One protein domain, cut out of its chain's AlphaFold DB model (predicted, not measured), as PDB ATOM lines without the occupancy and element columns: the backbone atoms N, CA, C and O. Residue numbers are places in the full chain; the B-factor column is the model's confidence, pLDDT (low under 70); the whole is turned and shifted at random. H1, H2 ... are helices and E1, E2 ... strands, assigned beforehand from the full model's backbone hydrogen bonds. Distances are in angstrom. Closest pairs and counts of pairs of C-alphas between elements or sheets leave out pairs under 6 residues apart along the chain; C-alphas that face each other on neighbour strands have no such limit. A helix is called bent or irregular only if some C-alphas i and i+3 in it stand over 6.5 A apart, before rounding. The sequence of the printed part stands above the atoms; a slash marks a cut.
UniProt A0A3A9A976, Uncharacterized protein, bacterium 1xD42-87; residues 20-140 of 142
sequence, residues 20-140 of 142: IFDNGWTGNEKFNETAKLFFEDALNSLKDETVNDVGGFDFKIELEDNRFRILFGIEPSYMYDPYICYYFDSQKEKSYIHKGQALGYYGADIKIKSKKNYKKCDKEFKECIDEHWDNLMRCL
ATOM      1  N   ILE A  20       2.737  68.612  56.056       79.31
ATOM      2  CA  ILE A  20       1.354  69.100  56.194       79.31
ATOM      3  C   ILE A  20       0.418  68.156  55.434       79.31
ATOM      4  O   ILE A  20      -0.646  67.797  55.940       79.31
ATOM      5  N   PHE A  21       0.848  67.727  54.246       86.69
ATOM      6  CA  PHE A  21       0.126  66.814  53.368       86.69
ATOM      7  C   PHE A  21       0.878  65.479  53.222       86.69
ATOM      8  O   PHE A  21       1.803  65.339  52.418       86.69
ATOM      9  N   ASP A  22       0.514  64.482  54.027       85.06
ATOM     10  CA  ASP A  22       1.192  63.177  54.052       85.06
ATOM     11  C   ASP A  22       0.850  62.263  52.860       85.06
ATOM     12  O   ASP A  22       1.541  61.265  52.637       85.06
ATOM     13  N   ASN A  23      -0.158  62.627  52.058       87.06
ATOM     14  CA  ASN A  23      -0.737  61.841  50.967       87.06
ATOM     15  C   ASN A  23      -1.214  60.446  51.418       87.06
ATOM     16  O   ASN A  23      -1.247  59.497  50.627       87.06
ATOM     17  N   GLY A  24      -1.549  60.310  52.703       87.62
ATOM     18  CA  GLY A  24      -2.061  59.091  53.304       87.62
ATOM     19  C   GLY A  24      -3.554  58.922  53.043       87.62
ATOM     20  O   GLY A  24      -4.360  59.807  53.330       87.62
ATOM     21  N   TRP A  25      -3.928  57.753  52.527       91.06
ATOM     22  CA  TRP A  25      -5.321  57.318  52.497       91.06
ATOM     23  C   TRP A  25      -5.730  56.729  53.846       91.06
ATOM     24  O   TRP A  25      -4.900  56.239  54.614       91.06
ATOM     25  N   THR A  26      -7.027  56.761  54.125       91.81
ATOM     26  CA  THR A  26      -7.590  56.251  55.377       91.81
ATOM     27  C   THR A  26      -7.814  54.737  55.294       91.81
ATOM     28  O   THR A  26      -7.751  54.155  54.212       91.81
ATOM     29  N   GLY A  27      -8.142  54.090  56.415       91.94
ATOM     30  CA  GLY A  27      -8.601  52.694  56.411       91.94
ATOM     31  C   GLY A  27     -10.027  52.491  55.873       91.94
ATOM     32  O   GLY A  27     -10.457  51.350  55.740       91.94
ATOM     33  N   ASN A  28     -10.769  53.565  55.574       92.62
ATOM     34  CA  ASN A  28     -12.129  53.503  55.041       92.62
ATOM     35  C   ASN A  28     -12.094  53.621  53.507       92.62
ATOM     36  O   ASN A  28     -12.010  54.717  52.952       92.62
ATOM     37  N   GLU A  29     -12.152  52.479  52.816       93.12
ATOM     38  CA  GLU A  29     -12.085  52.415  51.348       93.12
ATOM     39  C   GLU A  29     -13.208  53.207  50.671       93.12
ATOM     40  O   GLU A  29     -12.953  53.941  49.718       93.12
ATOM     41  N   LYS A  30     -14.436  53.131  51.194       93.38
ATOM     42  CA  LYS A  30     -15.592  53.842  50.634       93.38
ATOM     43  C   LYS A  30     -15.413  55.361  50.709       93.38
ATOM     44  O   LYS A  30     -15.682  56.074  49.737       93.38
ATOM     45  N   PHE A  31     -14.924  55.850  51.848       94.81
ATOM     46  CA  PHE A  31     -14.572  57.256  52.010       94.81
ATOM     47  C   PHE A  31     -13.466  57.653  51.031       94.81
ATOM     48  O   PHE A  31     -13.582  58.682  50.372       94.81
ATOM     49  N   ASN A  32     -12.423  56.829  50.889       94.25
ATOM     50  CA  ASN A  32     -11.312  57.112  49.982       94.25
ATOM     51  C   ASN A  32     -11.771  57.218  48.518       94.25
ATOM     52  O   ASN A  32     -11.360  58.150  47.836       94.25
ATOM     53  N   GLU A  33     -12.635  56.320  48.031       94.12
ATOM     54  CA  GLU A  33     -13.183  56.415  46.665       94.12
ATOM     55  C   GLU A  33     -14.010  57.690  46.467       94.12
ATOM     56  O   GLU A  33     -13.860  58.390  45.467       94.12
ATOM     57  N   THR A  34     -14.822  58.058  47.458       94.50
ATOM     58  CA  THR A  34     -15.599  59.306  47.413       94.50
ATOM     59  C   THR A  34     -14.687  60.538  47.434       94.50
ATOM     60  O   THR A  34     -14.926  61.508  46.717       94.50
ATOM     61  N   ALA A  35     -13.610  60.494  48.222       94.00
ATOM     62  CA  ALA A  35     -12.618  61.559  48.292       94.00
ATOM     63  C   ALA A  35     -11.822  61.702  46.985       94.00
ATOM     64  O   ALA A  35     -11.478  62.821  46.620       94.00
ATOM     65  N   LYS A  36     -11.567  60.614  46.244       92.94
ATOM     66  CA  LYS A  36     -10.942  60.686  44.911       92.94
ATOM     67  C   LYS A  36     -11.795  61.484  43.930       92.94
ATOM     68  O   LYS A  36     -11.257  62.380  43.293       92.94
ATOM     69  N   LEU A  37     -13.101  61.214  43.872       91.62
ATOM     70  CA  LEU A  37     -14.031  61.975  43.025       91.62
ATOM     71  C   LEU A  37     -14.026  63.458  43.405       91.62
ATOM     72  O   LEU A  37     -13.845  64.316  42.551       91.62
ATOM     73  N   PHE A  38     -14.104  63.747  44.709       93.12
ATOM     74  CA  PHE A  38     -13.964  65.113  45.214       93.12
ATOM     75  C   PHE A  38     -12.659  65.775  44.751       93.12
ATOM     76  O   PHE A  38     -12.661  66.935  44.348       93.12
ATOM     77  N   PHE A  39     -11.535  65.062  44.799       91.31
ATOM     78  CA  PHE A  39     -10.254  65.609  44.374       91.31
ATOM     79  C   PHE A  39     -10.169  65.851  42.865       91.31
ATOM     80  O   PHE A  39      -9.596  66.861  42.458       91.31
ATOM     81  N   GLU A  40     -10.734  64.969  42.043       88.56
ATOM     82  CA  GLU A  40     -10.823  65.154  40.591       88.56
ATOM     83  C   GLU A  40     -11.657  66.394  40.244       88.56
ATOM     84  O   GLU A  40     -11.209  67.254  39.482       88.56
ATOM     85  N   ASP A  41     -12.821  66.550  40.872       88.94
ATOM     86  CA  ASP A  41     -13.688  67.709  40.653       88.94
ATOM     87  C   ASP A  41     -13.066  68.997  41.195       88.94
ATOM     88  O   ASP A  41     -13.149  70.046  40.548       88.94
ATOM     89  N   ALA A  42     -12.351  68.925  42.321       89.12
ATOM     90  CA  ALA A  42     -11.579  70.042  42.848       89.12
ATOM     91  C   ALA A  42     -10.466  70.470  41.880       89.12
ATOM     92  O   ALA A  42     -10.296  71.666  41.662       89.12
ATOM     93  N   LEU A  43      -9.735  69.535  41.263       84.94
ATOM     94  CA  LEU A  43      -8.714  69.848  40.252       84.94
ATOM     95  C   LEU A  43      -9.311  70.530  39.019       84.94
ATOM     96  O   LEU A  43      -8.731  71.478  38.496       84.94
ATOM     97  N   ASN A  44     -10.477  70.069  38.569       84.88
ATOM     98  CA  ASN A  44     -11.144  70.618  37.392       84.88
ATOM     99  C   ASN A  44     -11.799  71.983  37.665       84.88
ATOM    100  O   ASN A  44     -11.867  72.837  36.777       84.88
ATOM    101  N   SER A  45     -12.291  72.195  38.887       84.38
ATOM    102  CA  SER A  45     -13.103  73.363  39.247       84.38
ATOM    103  C   SER A  45     -12.285  74.496  39.852       84.38
ATOM    104  O   SER A  45     -12.529  75.670  39.557       84.38
ATOM    105  N   LEU A  46     -11.301  74.175  40.697       80.44
ATOM    106  CA  LEU A  46     -10.413  75.163  41.293       80.44
ATOM    107  C   LEU A  46      -9.416  75.587  40.218       80.44
ATOM    108  O   LEU A  46      -8.365  74.981  40.050       80.44
ATOM    109  N   LYS A  47      -9.754  76.643  39.475       74.44
ATOM    110  CA  LYS A  47      -8.891  77.279  38.465       74.44
ATOM    111  C   LYS A  47      -7.672  77.976  39.099       74.44
ATOM    112  O   LYS A  47      -7.416  79.147  38.835       74.44
ATOM    113  N   ASP A  48      -6.955  77.297  39.991       76.56
ATOM    114  CA  ASP A  48      -5.745  77.800  40.631       76.56
ATOM    115  C   ASP A  48      -4.540  77.499  39.735       76.56
ATOM    116  O   ASP A  48      -4.113  76.352  39.600       76.56
ATOM    117  N   GLU A  49      -4.003  78.546  39.111       75.25
ATOM    118  CA  GLU A  49      -2.853  78.470  38.200       75.25
ATOM    119  C   GLU A  49      -1.668  77.736  38.838       75.25
ATOM    120  O   GLU A  49      -1.052  76.888  38.201       75.25
ATOM    121  N   THR A  50      -1.430  77.958  40.133       73.44
ATOM    122  CA  THR A  50      -0.342  77.305  40.869       73.44
ATOM    123  C   THR A  50      -0.512  75.789  40.911       73.44
ATOM    124  O   THR A  50       0.465  75.062  40.780       73.44
ATOM    125  N   VAL A  51      -1.738  75.293  41.115       72.56
ATOM    126  CA  VAL A  51      -2.019  73.845  41.181       72.56
ATOM    127  C   VAL A  51      -1.858  73.214  39.799       72.56
ATOM    128  O   VAL A  51      -1.292  72.125  39.680       72.56
ATOM    129  N   ASN A  52      -2.294  73.928  38.761       71.31
ATOM    130  CA  ASN A  52      -2.190  73.488  37.373       71.31
ATOM    131  C   ASN A  52      -0.732  73.412  36.899       71.31
ATOM    132  O   ASN A  52      -0.325  72.385  36.357       71.31
ATOM    133  N   ASP A  53       0.075  74.440  37.173       72.56
ATOM    134  CA  ASP A  53       1.501  74.488  36.809       72.56
ATOM    135  C   ASP A  53       2.305  73.362  37.470       72.56
ATOM    136  O   ASP A  53       3.237  72.792  36.902       72.56
ATOM    137  N   VAL A  54       1.922  73.032  38.700       68.12
ATOM    138  CA  VAL A  54       2.584  72.050  39.559       68.12
ATOM    139  C   VAL A  54       2.083  70.619  39.277       68.12
ATOM    140  O   VAL A  54       2.647  69.639  39.786       68.12
ATOM    141  N   GLY A  55       1.080  70.479  38.404       67.25
ATOM    142  CA  GLY A  55       0.554  69.202  37.934       67.25
ATOM    143  C   GLY A  55      -0.201  68.431  39.011       67.25
ATOM    144  O   GLY A  55      -0.147  67.200  39.013       67.25
ATOM    145  N   GLY A  56      -0.847  69.133  39.950       77.25
ATOM    146  CA  GLY A  56      -1.682  68.553  41.003       77.25
ATOM    147  C   GLY A  56      -1.443  69.133  42.390       77.25
ATOM    148  O   GLY A  56      -0.668  70.069  42.580       77.25
ATOM    149  N   PHE A  57      -2.077  68.512  43.381       84.94
ATOM    150  CA  PHE A  57      -1.893  68.839  44.789       84.94
ATOM    151  C   PHE A  57      -1.491  67.623  45.626       84.94
ATOM    152  O   PHE A  57      -1.695  66.467  45.240       84.94
ATOM    153  N   ASP A  58      -0.903  67.922  46.776       87.06
ATOM    154  CA  ASP A  58      -0.727  67.008  47.894       87.06
ATOM    155  C   ASP A  58      -1.964  67.087  48.807       87.06
ATOM    156  O   ASP A  58      -2.659  68.108  48.833       87.06
ATOM    157  N   PHE A  59      -2.260  66.023  49.553       90.88
ATOM    158  CA  PHE A  59      -3.414  65.977  50.453       90.88
ATOM    159  C   PHE A  59      -3.119  65.301  51.796       90.88
ATOM    160  O   PHE A  59      -2.096  64.648  51.983       90.88
ATOM    161  N   LYS A  60      -4.040  65.461  52.743       92.75
ATOM    162  CA  LYS A  60      -4.116  64.730  54.007       92.75
ATOM    163  C   LYS A  60      -5.581  64.535  54.378       92.75
ATOM    164  O   LYS A  60      -6.376  65.468  54.268       92.75
ATOM    165  N   ILE A  61      -5.929  63.335  54.830       94.44
ATOM    166  CA  ILE A  61      -7.283  63.004  55.275       94.44
ATOM    167  C   ILE A  61      -7.218  62.546  56.726       94.44
ATOM    168  O   ILE A  61      -6.478  61.628  57.068       94.44
ATOM    169  N   GLU A  62      -8.024  63.168  57.576       94.75
ATOM    170  CA  GLU A  62      -8.218  62.758  58.962       94.75
ATOM    171  C   GLU A  62      -9.671  62.328  59.144       94.75
ATOM    172  O   GLU A  62     -10.588  63.098  58.848       94.75
ATOM    173  N   LEU A  63      -9.874  61.108  59.639       93.88
ATOM    174  CA  LEU A  63     -11.181  60.617  60.056       93.88
ATOM    175  C   LEU A  63     -11.218  60.522  61.580       93.88
ATOM    176  O   LEU A  63     -10.314  59.965  62.200       93.88
ATOM    177  N   GLU A  64     -12.278  61.064  62.160       89.06
ATOM    178  CA  GLU A  64     -12.652  60.930  63.567       89.06
ATOM    179  C   GLU A  64     -14.110  60.430  63.615       89.06
ATOM    180  O   GLU A  64     -14.802  60.444  62.595       89.06
ATOM    181  N   ASP A  65     -14.607  60.002  64.777       86.00
ATOM    182  CA  ASP A  65     -15.983  59.496  64.910       86.00
ATOM    183  C   ASP A  65     -17.013  60.470  64.301       86.00
ATOM    184  O   ASP A  65     -17.226  61.582  64.801       86.00
ATOM    185  N   ASN A  66     -17.660  60.041  63.209       87.88
ATOM    186  CA  ASN A  66     -18.622  60.820  62.417       87.88
ATOM    187  C   ASN A  66     -18.102  62.179  61.905       87.88
ATOM    188  O   ASN A  66     -18.892  63.098  61.663       87.88
ATOM    189  N   ARG A  67     -16.783  62.347  61.757       93.81
ATOM    190  CA  ARG A  67     -16.170  63.571  61.229       93.81
ATOM    191  C   ARG A  67     -15.028  63.266  60.275       93.81
ATOM    192  O   ARG A  67     -14.283  62.309  60.443       93.81
ATOM    193  N   PHE A  68     -14.852  64.154  59.309       95.69
ATOM    194  CA  PHE A  68     -13.692  64.160  58.435       95.69
ATOM    195  C   PHE A  68     -13.064  65.549  58.387       95.69
ATOM    196  O   PHE A  68     -13.744  66.572  58.557       95.69
ATOM    197  N   ARG A  69     -11.766  65.571  58.099       96.56
ATOM    198  CA  ARG A  69     -11.031  66.745  57.637       96.56
ATOM    199  C   ARG A  69     -10.225  66.340  56.417       96.56
ATOM    200  O   ARG A  69      -9.427  65.409  56.489       96.56
ATOM    201  N   ILE A  70     -10.435  67.039  55.312       96.12
ATOM    202  CA  ILE A  70      -9.645  66.877  54.096       96.12
ATOM    203  C   ILE A  70      -8.848  68.161  53.893       96.12
ATOM    204  O   ILE A  70      -9.403  69.250  53.751       96.12
ATOM    205  N   LEU A  71      -7.532  68.020  53.901       94.62
ATOM    206  CA  LEU A  71      -6.574  69.063  53.585       94.62
ATOM    207  C   LEU A  71      -5.991  68.761  52.216       94.62
ATOM    208  O   LEU A  71      -5.579  67.633  51.974       94.62
ATOM    209  N   PHE A  72      -5.924  69.751  51.337       92.38
ATOM    210  CA  PHE A  72      -5.274  69.579  50.046       92.38
ATOM    211  C   PHE A  72      -4.732  70.891  49.493       92.38
ATOM    212  O   PHE A  72      -5.242  71.971  49.792       92.38
ATOM    213  N   GLY A  73      -3.673  70.812  48.698       90.88
ATOM    214  CA  GLY A  73      -3.056  71.970  48.066       90.88
ATOM    215  C   GLY A  73      -1.577  71.754  47.777       90.88
ATOM    216  O   GLY A  73      -1.151  70.671  47.395       90.88
ATOM    217  N   ILE A  74      -0.774  72.801  47.923       86.94
ATOM    218  CA  ILE A  74       0.641  72.770  47.550       86.94
ATOM    219  C   ILE A  74       1.473  73.004  48.796       86.94
ATOM    220  O   ILE A  74       1.435  74.088  49.390       86.94
ATOM    221  N   GLU A  75       2.225  71.975  49.186       83.88
ATOM    222  CA  GLU A  75       3.259  72.118  50.202       83.88
ATOM    223  C   GLU A  75       4.522  72.697  49.552       83.88
ATOM    224  O   GLU A  75       5.027  72.135  48.572       83.88
ATOM    225  N   PRO A  76       5.052  73.813  50.072       84.19
ATOM    226  CA  PRO A  76       6.271  74.402  49.547       84.19
ATOM    227  C   PRO A  76       7.468  73.488  49.814       84.19
ATOM    228  O   PRO A  76       7.626  72.960  50.917       84.19
ATOM    229  N   SER A  77       8.347  73.336  48.824       81.25
ATOM    230  CA  SER A  77       9.581  72.552  48.966       81.25
ATOM    231  C   SER A  77      10.765  73.442  49.335       81.25
ATOM    232  O   SER A  77      11.592  73.074  50.173       81.25
ATOM    233  N   TYR A  78      10.816  74.639  48.762       83.38
ATOM    234  CA  TYR A  78      11.888  75.602  48.939       83.38
ATOM    235  C   TYR A  78      11.407  76.871  49.634       83.38
ATOM    236  O   TYR A  78      10.218  77.184  49.702       83.38
ATOM    237  N   MET A  79      12.371  77.623  50.159       85.75
ATOM    238  CA  MET A  79      12.117  78.967  50.654       85.75
ATOM    239  C   MET A  79      11.512  79.822  49.533       85.75
ATOM    240  O   MET A  79      11.963  79.769  48.391       85.75
ATOM    241  N   TYR A  80      10.513  80.628  49.879       88.50
ATOM    242  CA  TYR A  80       9.737  81.490  48.985       88.50
ATOM    243  C   TYR A  80       8.762  80.799  48.031       88.50
ATOM    244  O   TYR A  80       8.016  81.517  47.355       88.50
ATOM    245  N   ASP A  81       8.677  79.468  48.043       87.44
ATOM    246  CA  ASP A  81       7.635  78.754  47.311       87.44
ATOM    247  C   ASP A  81       6.235  79.182  47.794       87.44
ATOM    248  O   ASP A  81       6.034  79.501  48.981       87.44
ATOM    249  N   PRO A  82       5.245  79.201  46.886       88.62
ATOM    250  CA  PRO A  82       3.861  79.434  47.258       88.62
ATOM    251  C   PRO A  82       3.348  78.303  48.158       88.62
ATOM    252  O   PRO A  82       3.647  77.130  47.955       88.62
ATOM    253  N   TYR A  83       2.529  78.674  49.142       90.06
ATOM    254  CA  TYR A  83       1.761  77.734  49.955       90.06
ATOM    255  C   TYR A  83       0.276  77.929  49.686       90.06
ATOM    256  O   TYR A  83      -0.227  79.058  49.765       90.06
ATOM    257  N   ILE A  84      -0.427  76.830  49.429       91.25
ATOM    258  CA  ILE A  84      -1.878  76.815  49.268       91.25
ATOM    259  C   ILE A  84      -2.429  75.635  50.056       91.25
ATOM    260  O   ILE A  84      -1.954  74.515  49.906       91.25
ATOM    261  N   CYS A  85      -3.439  75.887  50.879       93.00
ATOM    262  CA  CYS A  85      -4.165  74.861  51.611       93.00
ATOM    263  C   CYS A  85      -5.658  75.153  51.550       93.00
ATOM    264  O   CYS A  85      -6.141  76.136  52.121       93.00
ATOM    265  N   TYR A  86      -6.374  74.259  50.894       93.88
ATOM    266  CA  TYR A  86      -7.811  74.105  50.980       93.88
ATOM    267  C   TYR A  86      -8.109  73.145  52.128       93.88
ATOM    268  O   TYR A  86      -7.547  72.056  52.209       93.88
ATOM    269  N   TYR A  87      -8.957  73.583  53.049       95.19
ATOM    270  CA  TYR A  87      -9.384  72.800  54.198       95.19
ATOM    271  C   TYR A  87     -10.887  72.586  54.105       95.19
ATOM    272  O   TYR A  87     -11.649  73.556  54.141       95.19
ATOM    273  N   PHE A  88     -11.292  71.326  53.991       95.69
ATOM    274  CA  PHE A  88     -12.677  70.893  53.961       95.69
ATOM    275  C   PHE A  88     -13.002  70.103  55.232       95.69
ATOM    276  O   PHE A  88     -12.507  68.997  55.448       95.69
ATOM    277  N   ASP A  89     -13.836  70.693  56.083       96.19
ATOM    278  CA  ASP A  89     -14.322  70.079  57.314       96.19
ATOM    279  C   ASP A  89     -15.714  69.463  57.119       96.19
ATOM    280  O   ASP A  89     -16.567  70.029  56.429       96.19
ATOM    281  N   SER A  90     -15.984  68.372  57.837       94.50
ATOM    282  CA  SER A  90     -17.339  67.828  58.026       94.50
ATOM    283  C   SER A  90     -18.374  68.870  58.478       94.50
ATOM    284  O   SER A  90     -19.562  68.726  58.210       94.50
ATOM    285  N   GLN A  91     -17.956  69.960  59.123       94.31
ATOM    286  CA  GLN A  91     -18.768  71.152  59.341       94.31
ATOM    287  C   GLN A  91     -18.390  72.212  58.303       94.31
ATOM    288  O   GLN A  91     -17.455  72.974  58.536       94.31
ATOM    289  N   LYS A  92     -19.143  72.313  57.196       91.50
ATOM    290  CA  LYS A  92     -18.838  73.202  56.050       91.50
ATOM    291  C   LYS A  92     -18.379  74.612  56.445       91.50
ATOM    292  O   LYS A  92     -17.412  75.126  55.902       91.50
ATOM    293  N   GLU A  93     -19.012  75.221  57.449       91.88
ATOM    294  CA  GLU A  93     -18.678  76.570  57.945       91.88
ATOM    295  C   GLU A  93     -17.254  76.716  58.516       91.88
ATOM    296  O   GLU A  93     -16.728  77.830  58.604       91.88
ATOM    297  N   LYS A  94     -16.623  75.606  58.913       94.75
ATOM    298  CA  LYS A  94     -15.228  75.551  59.366       94.75
ATOM    299  C   LYS A  94     -14.232  75.403  58.221       94.75
ATOM    300  O   LYS A  94     -13.041  75.593  58.457       94.75
ATOM    301  N   SER A  95     -14.692  75.109  57.007       94.69
ATOM    302  CA  SER A  95     -13.840  75.036  55.824       94.69
ATOM    303  C   SER A  95     -13.184  76.387  55.528       94.69
ATOM    304  O   SER A  95     -13.736  77.456  55.821       94.69
ATOM    305  N   TYR A  96     -11.978  76.370  54.965       94.62
ATOM    306  CA  TYR A  96     -11.227  77.589  54.666       94.62
ATOM    307  C   TYR A  96     -10.209  77.394  53.542       94.62
ATOM    308  O   TYR A  96      -9.863  76.279  53.168       94.62
ATOM    309  N   ILE A  97      -9.691  78.516  53.042       94.25
ATOM    310  CA  ILE A  97      -8.529  78.579  52.161       94.25
ATOM    311  C   ILE A  97      -7.453  79.409  52.857       94.25
ATOM    312  O   ILE A  97      -7.678  80.572  53.220       94.25
ATOM    313  N   HIS A  98      -6.273  78.824  53.025       94.12
ATOM    314  CA  HIS A  98      -5.060  79.523  53.423       94.12
ATOM    315  C   HIS A  98      -4.123  79.632  52.225       94.12
ATOM    316  O   HIS A  98      -3.800  78.633  51.589       94.12
ATOM    317  N   LYS A  99      -3.661  80.852  51.944       93.00
ATOM    318  CA  LYS A  99      -2.596  81.105  50.971       93.00
ATOM    319  C   LYS A  99      -1.457  81.845  51.648       93.00
ATOM    320  O   LYS A  99      -1.674  82.758  52.452       93.00
ATOM    321  N   GLY A 100      -0.235  81.458  51.334       92.94
ATOM    322  CA  GLY A 100       0.951  81.977  51.989       92.94
ATOM    323  C   GLY A 100       2.198  81.803  51.150       92.94
ATOM    324  O   GLY A 100       2.141  81.554  49.948       92.94
ATOM    325  N   GLN A 101       3.330  81.976  51.810       92.31
ATOM    326  CA  GLN A 101       4.640  81.773  51.220       92.31
ATOM    327  C   GLN A 101       5.566  81.154  52.259       92.31
ATOM    328  O   GLN A 101       5.531  81.550  53.428       92.31
ATOM    329  N   ALA A 102       6.393  80.213  51.826       90.44
ATOM    330  CA  ALA A 102       7.410  79.625  52.675       90.44
ATOM    331  C   ALA A 102       8.514  80.631  53.013       90.44
ATOM    332  O   ALA A 102       9.010  81.348  52.144       90.44
ATOM    333  N   LEU A 103       8.919  80.662  54.277       89.06
ATOM    334  CA  LEU A 103      10.129  81.337  54.751       89.06
ATOM    335  C   LEU A 103      11.212  80.335  55.176       89.06
ATOM    336  O   LEU A 103      12.357  80.725  55.379       89.06
ATOM    337  N   GLY A 104      10.867  79.052  55.263       82.12
ATOM    338  CA  GLY A 104      11.791  77.946  55.483       82.12
ATOM    339  C   GLY A 104      11.647  76.878  54.402       82.12
ATOM    340  O   GLY A 104      10.732  76.919  53.583       82.12
ATOM    341  N   TYR A 105      12.553  75.905  54.402       81.06
ATOM    342  CA  TYR A 105      12.459  74.754  53.506       81.06
ATOM    343  C   TYR A 105      11.344  73.805  53.945       81.06
ATOM    344  O   TYR A 105      11.052  73.686  55.136       81.06
ATOM    345  N   TYR A 106      10.750  73.115  52.972       77.38
ATOM    346  CA  TYR A 106       9.781  72.041  53.185       77.38
ATOM    347  C   TYR A 106       8.617  72.393  54.130       77.38
ATOM    348  O   TYR A 106       8.271  71.617  55.021       77.38
ATOM    349  N   GLY A 107       8.066  73.601  54.000       76.19
ATOM    350  CA  GLY A 107       6.928  74.049  54.810       76.19
ATOM    351  C   GLY A 107       7.218  74.268  56.297       76.19
ATOM    352  O   GLY A 107       6.276  74.501  57.051       76.19
ATOM    353  N   ALA A 108       8.485  74.244  56.729       79.94
ATOM    354  CA  ALA A 108       8.854  74.399  58.139       79.94
ATOM    355  C   ALA A 108       8.487  75.774  58.728       79.94
ATOM    356  O   ALA A 108       8.238  75.885  59.926       79.94
ATOM    357  N   ASP A 109       8.447  76.814  57.892       87.00
ATOM    358  CA  ASP A 109       7.966  78.145  58.261       87.00
ATOM    359  C   ASP A 109       7.143  78.721  57.106       87.00
ATOM    360  O   ASP A 109       7.635  78.847  55.980       87.00
ATOM    361  N   ILE A 110       5.876  79.039  57.377       90.56
ATOM    362  CA  ILE A 110       4.920  79.541  56.391       90.56
ATOM    363  C   ILE A 110       4.338  80.854  56.892       90.56
ATOM    364  O   ILE A 110       3.578  80.913  57.862       90.56
ATOM    365  N   LYS A 111       4.586  81.915  56.127       93.31
ATOM    366  CA  LYS A 111       3.916  83.195  56.316       93.31
ATOM    367  C   LYS A 111       2.586  83.192  55.574       93.31
ATOM    368  O   LYS A 111       2.542  83.321  54.348       93.31
ATOM    369  N   ILE A 112       1.489  83.094  56.322       93.94
ATOM    370  CA  ILE A 112       0.136  83.223  55.769       93.94
ATOM    371  C   ILE A 112      -0.082  84.662  55.294       93.94
ATOM    372  O   ILE A 112       0.064  85.616  56.057       93.94
ATOM    373  N   LYS A 113      -0.434  84.812  54.016       93.31
ATOM    374  CA  LYS A 113      -0.724  86.104  53.373       93.31
ATOM    375  C   LYS A 113      -2.223  86.347  53.234       93.31
ATOM    376  O   LYS A 113      -2.658  87.493  53.224       93.31
ATOM    377  N   SER A 114      -3.010  85.281  53.119       93.00
ATOM    378  CA  SER A 114      -4.459  85.350  52.977       93.00
ATOM    379  C   SER A 114      -5.132  84.189  53.694       93.00
ATOM    380  O   SER A 114      -4.675  83.044  53.634       93.00
ATOM    381  N   LYS A 115      -6.242  84.505  54.362       93.56
ATOM    382  CA  LYS A 115      -7.109  83.552  55.047       93.56
ATOM    383  C   LYS A 115      -8.556  83.863  54.695       93.56
ATOM    384  O   LYS A 115      -9.089  84.896  55.098       93.56
ATOM    385  N   LYS A 116      -9.195  82.956  53.959       92.94
ATOM    386  CA  LYS A 116     -10.616  83.028  53.611       92.94
ATOM    387  C   LYS A 116     -11.342  81.900  54.331       92.94
ATOM    388  O   LYS A 116     -11.035  80.740  54.104       92.94
ATOM    389  N   ASN A 117     -12.280  82.229  55.210       91.38
ATOM    390  CA  ASN A 117     -13.185  81.230  55.789       91.38
ATOM    391  C   ASN A 117     -14.272  80.838  54.780       91.38
ATOM    392  O   ASN A 117     -14.394  81.495  53.749       91.38
ATOM    393  N   TYR A 118     -15.086  79.832  55.102       88.00
ATOM    394  CA  TYR A 118     -16.145  79.340  54.221       88.00
ATOM    395  C   TYR A 118     -17.011  80.464  53.650       88.00
ATOM    396  O   TYR A 118     -17.158  80.594  52.448       88.00
ATOM    397  N   LYS A 119     -17.479  81.404  54.474       87.44
ATOM    398  CA  LYS A 119     -18.314  82.523  53.994       87.44
ATOM    399  C   LYS A 119     -17.628  83.402  52.942       87.44
ATOM    400  O   LYS A 119     -18.309  83.954  52.078       87.44
ATOM    401  N   LYS A 120     -16.299  83.514  52.985       89.50
ATOM    402  CA  LYS A 120     -15.486  84.378  52.114       89.50
ATOM    403  C   LYS A 120     -14.640  83.614  51.091       89.50
ATOM    404  O   LYS A 120     -13.871  84.259  50.383       89.50
ATOM    405  N   CYS A 121     -14.710  82.284  51.046       86.44
ATOM    406  CA  CYS A 121     -13.960  81.516  50.063       86.44
ATOM    407  C   CYS A 121     -14.570  81.660  48.666       86.44
ATOM    408  O   CYS A 121     -15.695  82.152  48.502       86.44
ATOM    409  N   ASP A 122     -13.757  81.288  47.681       87.12
ATOM    410  CA  ASP A 122     -14.070  81.418  46.265       87.12
ATOM    411  C   ASP A 122     -15.264  80.526  45.907       87.12
ATOM    412  O   ASP A 122     -15.497  79.496  46.549       87.12
ATOM    413  N   LYS A 123     -16.066  80.969  44.937       90.25
ATOM    414  CA  LYS A 123     -17.346  80.337  44.597       90.25
ATOM    415  C   LYS A 123     -17.139  78.870  44.213       90.25
ATOM    416  O   LYS A 123     -17.846  78.008  44.715       90.25
ATOM    417  N   GLU A 124     -16.105  78.610  43.425       90.25
ATOM    418  CA  GLU A 124     -15.716  77.295  42.925       90.25
ATOM    419  C   GLU A 124     -15.418  76.319  44.073       90.25
ATOM    420  O   GLU A 124     -15.834  75.165  44.043       90.25
ATOM    421  N   PHE A 125     -14.750  76.789  45.133       89.19
ATOM    422  CA  PHE A 125     -14.464  75.950  46.296       89.19
ATOM    423  C   PHE A 125     -15.719  75.647  47.116       89.19
ATOM    424  O   PHE A 125     -15.858  74.540  47.632       89.19
ATOM    425  N   LYS A 126     -16.643  76.608  47.234       90.81
ATOM    426  CA  LYS A 126     -17.928  76.384  47.913       90.81
ATOM    427  C   LYS A 126     -18.777  75.366  47.176       90.81
ATOM    428  O   LYS A 126     -19.279  74.454  47.809       90.81
ATOM    429  N   GLU A 127     -18.908  75.525  45.863       91.94
ATOM    430  CA  GLU A 127     -19.710  74.628  45.030       91.94
ATOM    431  C   GLU A 127     -19.167  73.197  45.102       91.94
ATOM    432  O   GLU A 127     -19.932  72.279  45.382       91.94
ATOM    433  N   CYS A 128     -17.843  73.027  45.014       90.94
ATOM    434  CA  CYS A 128     -17.201  71.726  45.195       90.94
ATOM    435  C   CYS A 128     -17.445  71.143  46.606       90.94
ATOM    436  O   CYS A 128     -17.800  69.976  46.754       90.94
ATOM    437  N   ILE A 129     -17.339  71.945  47.672       91.19
ATOM    438  CA  ILE A 129     -17.711  71.492  49.027       91.19
ATOM    439  C   ILE A 129     -19.176  71.048  49.077       91.19
ATOM    440  O   ILE A 129     -19.490  70.001  49.646       91.19
ATOM    441  N   ASP A 130     -20.078  71.866  48.541       92.00
ATOM    442  CA  ASP A 130     -21.510  71.656  48.659       92.00
ATOM    443  C   ASP A 130     -21.970  70.395  47.928       92.00
ATOM    444  O   ASP A 130     -22.790  69.665  48.483       92.00
ATOM    445  N   GLU A 131     -21.387  70.110  46.762       93.88
ATOM    446  CA  GLU A 131     -21.668  68.934  45.937       93.88
ATOM    447  C   GLU A 131     -21.226  67.614  46.588       93.88
ATOM    448  O   GLU A 131     -21.964  66.627  46.568       93.88
ATOM    449  N   HIS A 132     -20.048  67.583  47.221       94.44
ATOM    450  CA  HIS A 132     -19.481  66.330  47.740       94.44
ATOM    451  C   HIS A 132     -19.802  66.045  49.210       94.44
ATOM    452  O   HIS A 132     -19.626  64.911  49.668       94.44
ATOM    453  N   TRP A 133     -20.269  67.040  49.969       95.00
ATOM    454  CA  TRP A 133     -20.428  66.913  51.419       95.00
ATOM    455  C   TRP A 133     -21.365  65.782  51.844       95.00
ATOM    456  O   TRP A 133     -20.989  64.989  52.706       95.00
ATOM    457  N   ASP A 134     -22.552  65.674  51.237       94.12
ATOM    458  CA  ASP A 134     -23.538  64.650  51.613       94.12
ATOM    459  C   ASP A 134     -22.976  63.236  51.410       94.12
ATOM    460  O   ASP A 134     -23.135  62.360  52.262       94.12
ATOM    461  N   ASN A 135     -22.263  63.014  50.302       94.44
ATOM    462  CA  ASN A 135     -21.671  61.717  49.983       94.44
ATOM    463  C   ASN A 135     -20.532  61.358  50.945       94.44
ATOM    464  O   ASN A 135     -20.478  60.227  51.434       94.44
ATOM    465  N   LEU A 136     -19.660  62.317  51.271       94.69
ATOM    466  CA  LEU A 136     -18.572  62.110  52.231       94.69
ATOM    467  C   LEU A 136     -19.104  61.835  53.642       94.69
ATOM    468  O   LEU A 136     -18.625  60.918  54.302       94.69
ATOM    469  N   MET A 137     -20.126  62.572  54.087       94.81
ATOM    470  CA  MET A 137     -20.752  62.349  55.393       94.81
ATOM    471  C   MET A 137     -21.415  60.974  55.496       94.81
ATOM    472  O   MET A 137     -21.264  60.302  56.514       94.81
ATOM    473  N   ARG A 138     -22.097  60.515  54.438       93.88
ATOM    474  CA  ARG A 138     -22.711  59.176  54.402       93.88
ATOM    475  C   ARG A 138     -21.696  58.045  54.565       93.88
ATOM    476  O   ARG A 138     -22.025  57.024  55.158       93.88
ATOM    477  N   CYS A 139     -20.467  58.229  54.083       92.62
ATOM    478  CA  CYS A 139     -19.399  57.235  54.224       92.62
ATOM    479  C   CYS A 139     -18.872  57.089  55.661       92.62
ATOM    480  O   CYS A 139     -18.114  56.159  55.925       92.62
ATOM    481  N   LEU A 140     -19.230  58.007  56.567       88.75
ATOM    482  CA  LEU A 140     -18.838  57.958  57.978       88.75
ATOM    483  C   LEU A 140     -19.886  57.301  58.879       88.75
ATOM    484  O   LEU A 140     -19.564  56.908  59.993       88.75
TER     485      LEU A 140
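This is residues 20 to 140 of the 142 residues of an uncharacterized protein of bacterium 1xD42-87 (UniProt A0A3A9A976). A single twisted sheet of five strands forms a wall, and two long helices, H1 and H3, lie side by side over one face of it, running opposite ways; the other face has no named helix. The short helix H2 only grazes the sheet. The printed part has 121 residues, with three named helices and five named strands in the order H1 H2 E1 E2 E3 E4 E5 H3. The sheet's order is E1 E2 E3 E4 E5, antiparallel throughout, and the class is mixed, helices and strands. The whole is compact, with a radius of gyration of the C-alphas of 13.9 A and spans of 40 by 29 by 24 A.

E1, residues 58 to 64, E2, residues 67 to 74, E3, residues 82 to 89, E4, residues 96 to 102, and E5, residues 110 to 117, form a meander, each strand the antiparallel neighbour of the one before. E1 and E5 are the edge strands. Each successive pair is a hairpin: in E1 and E2, N 60 and O 71 are 2.8 A apart; in E2 and E3, N 72 and O 86 are 3.0 A apart; in E3 and E4, N 85 and O 98 are 2.9 A apart; in E4 and E5, N 97 and O 116 are 2.8 A apart, each within hydrogen-bond range. E5 bends by 70 degrees at residue 113. H1, residues 29 to 45, and H3, residues 123 to 138, lie on the same face, in two layers, helices on one face of a sheet. H1 has a height over the sheet of 10.5 A and lies over E1 and E2, only just not over E3, on which 2 of its 17 C-alphas fall. H3, at 10.3 A, lies over E2, E3 and E4. On the local plane H1 runs slantwise to E1 at 41 degrees and H3 slantwise to E3 at 35 degrees. H1 and H3 touch at a shallow tilt of 11 degrees, opposite ways; their closest C-alphas, of Ser 45 and Glu 124, are 6.0 A apart. H2, residues 49 to 53, grazes the sheet with residues 50 to 51 and is apart from H3. Every O i to N i+4 pair is within hydrogen-bond range in H1 and H2, and 10 of 12 are in H3.

H1 begins at C-alpha 29 (-12.085, 52.415, 51.348) and is 24.2 A long. E2 measures 23.5 A, E3 22.8 A and E1 20.6 A. H3, 23.9 A, ends at C-alpha 138 (-22.711, 59.176, 54.402); it is irregular, with C-alphas 131 and 134 7.4 A apart, and has a kink of 36 degrees near residue 132.

The two C-alphas farthest apart, of Met 79 and Arg 138, are 40.2 A apart. The printed part has no cut, and no link is long. The mean pLDDT of the printed part is 89.0; residues 54 to 55 are under 70.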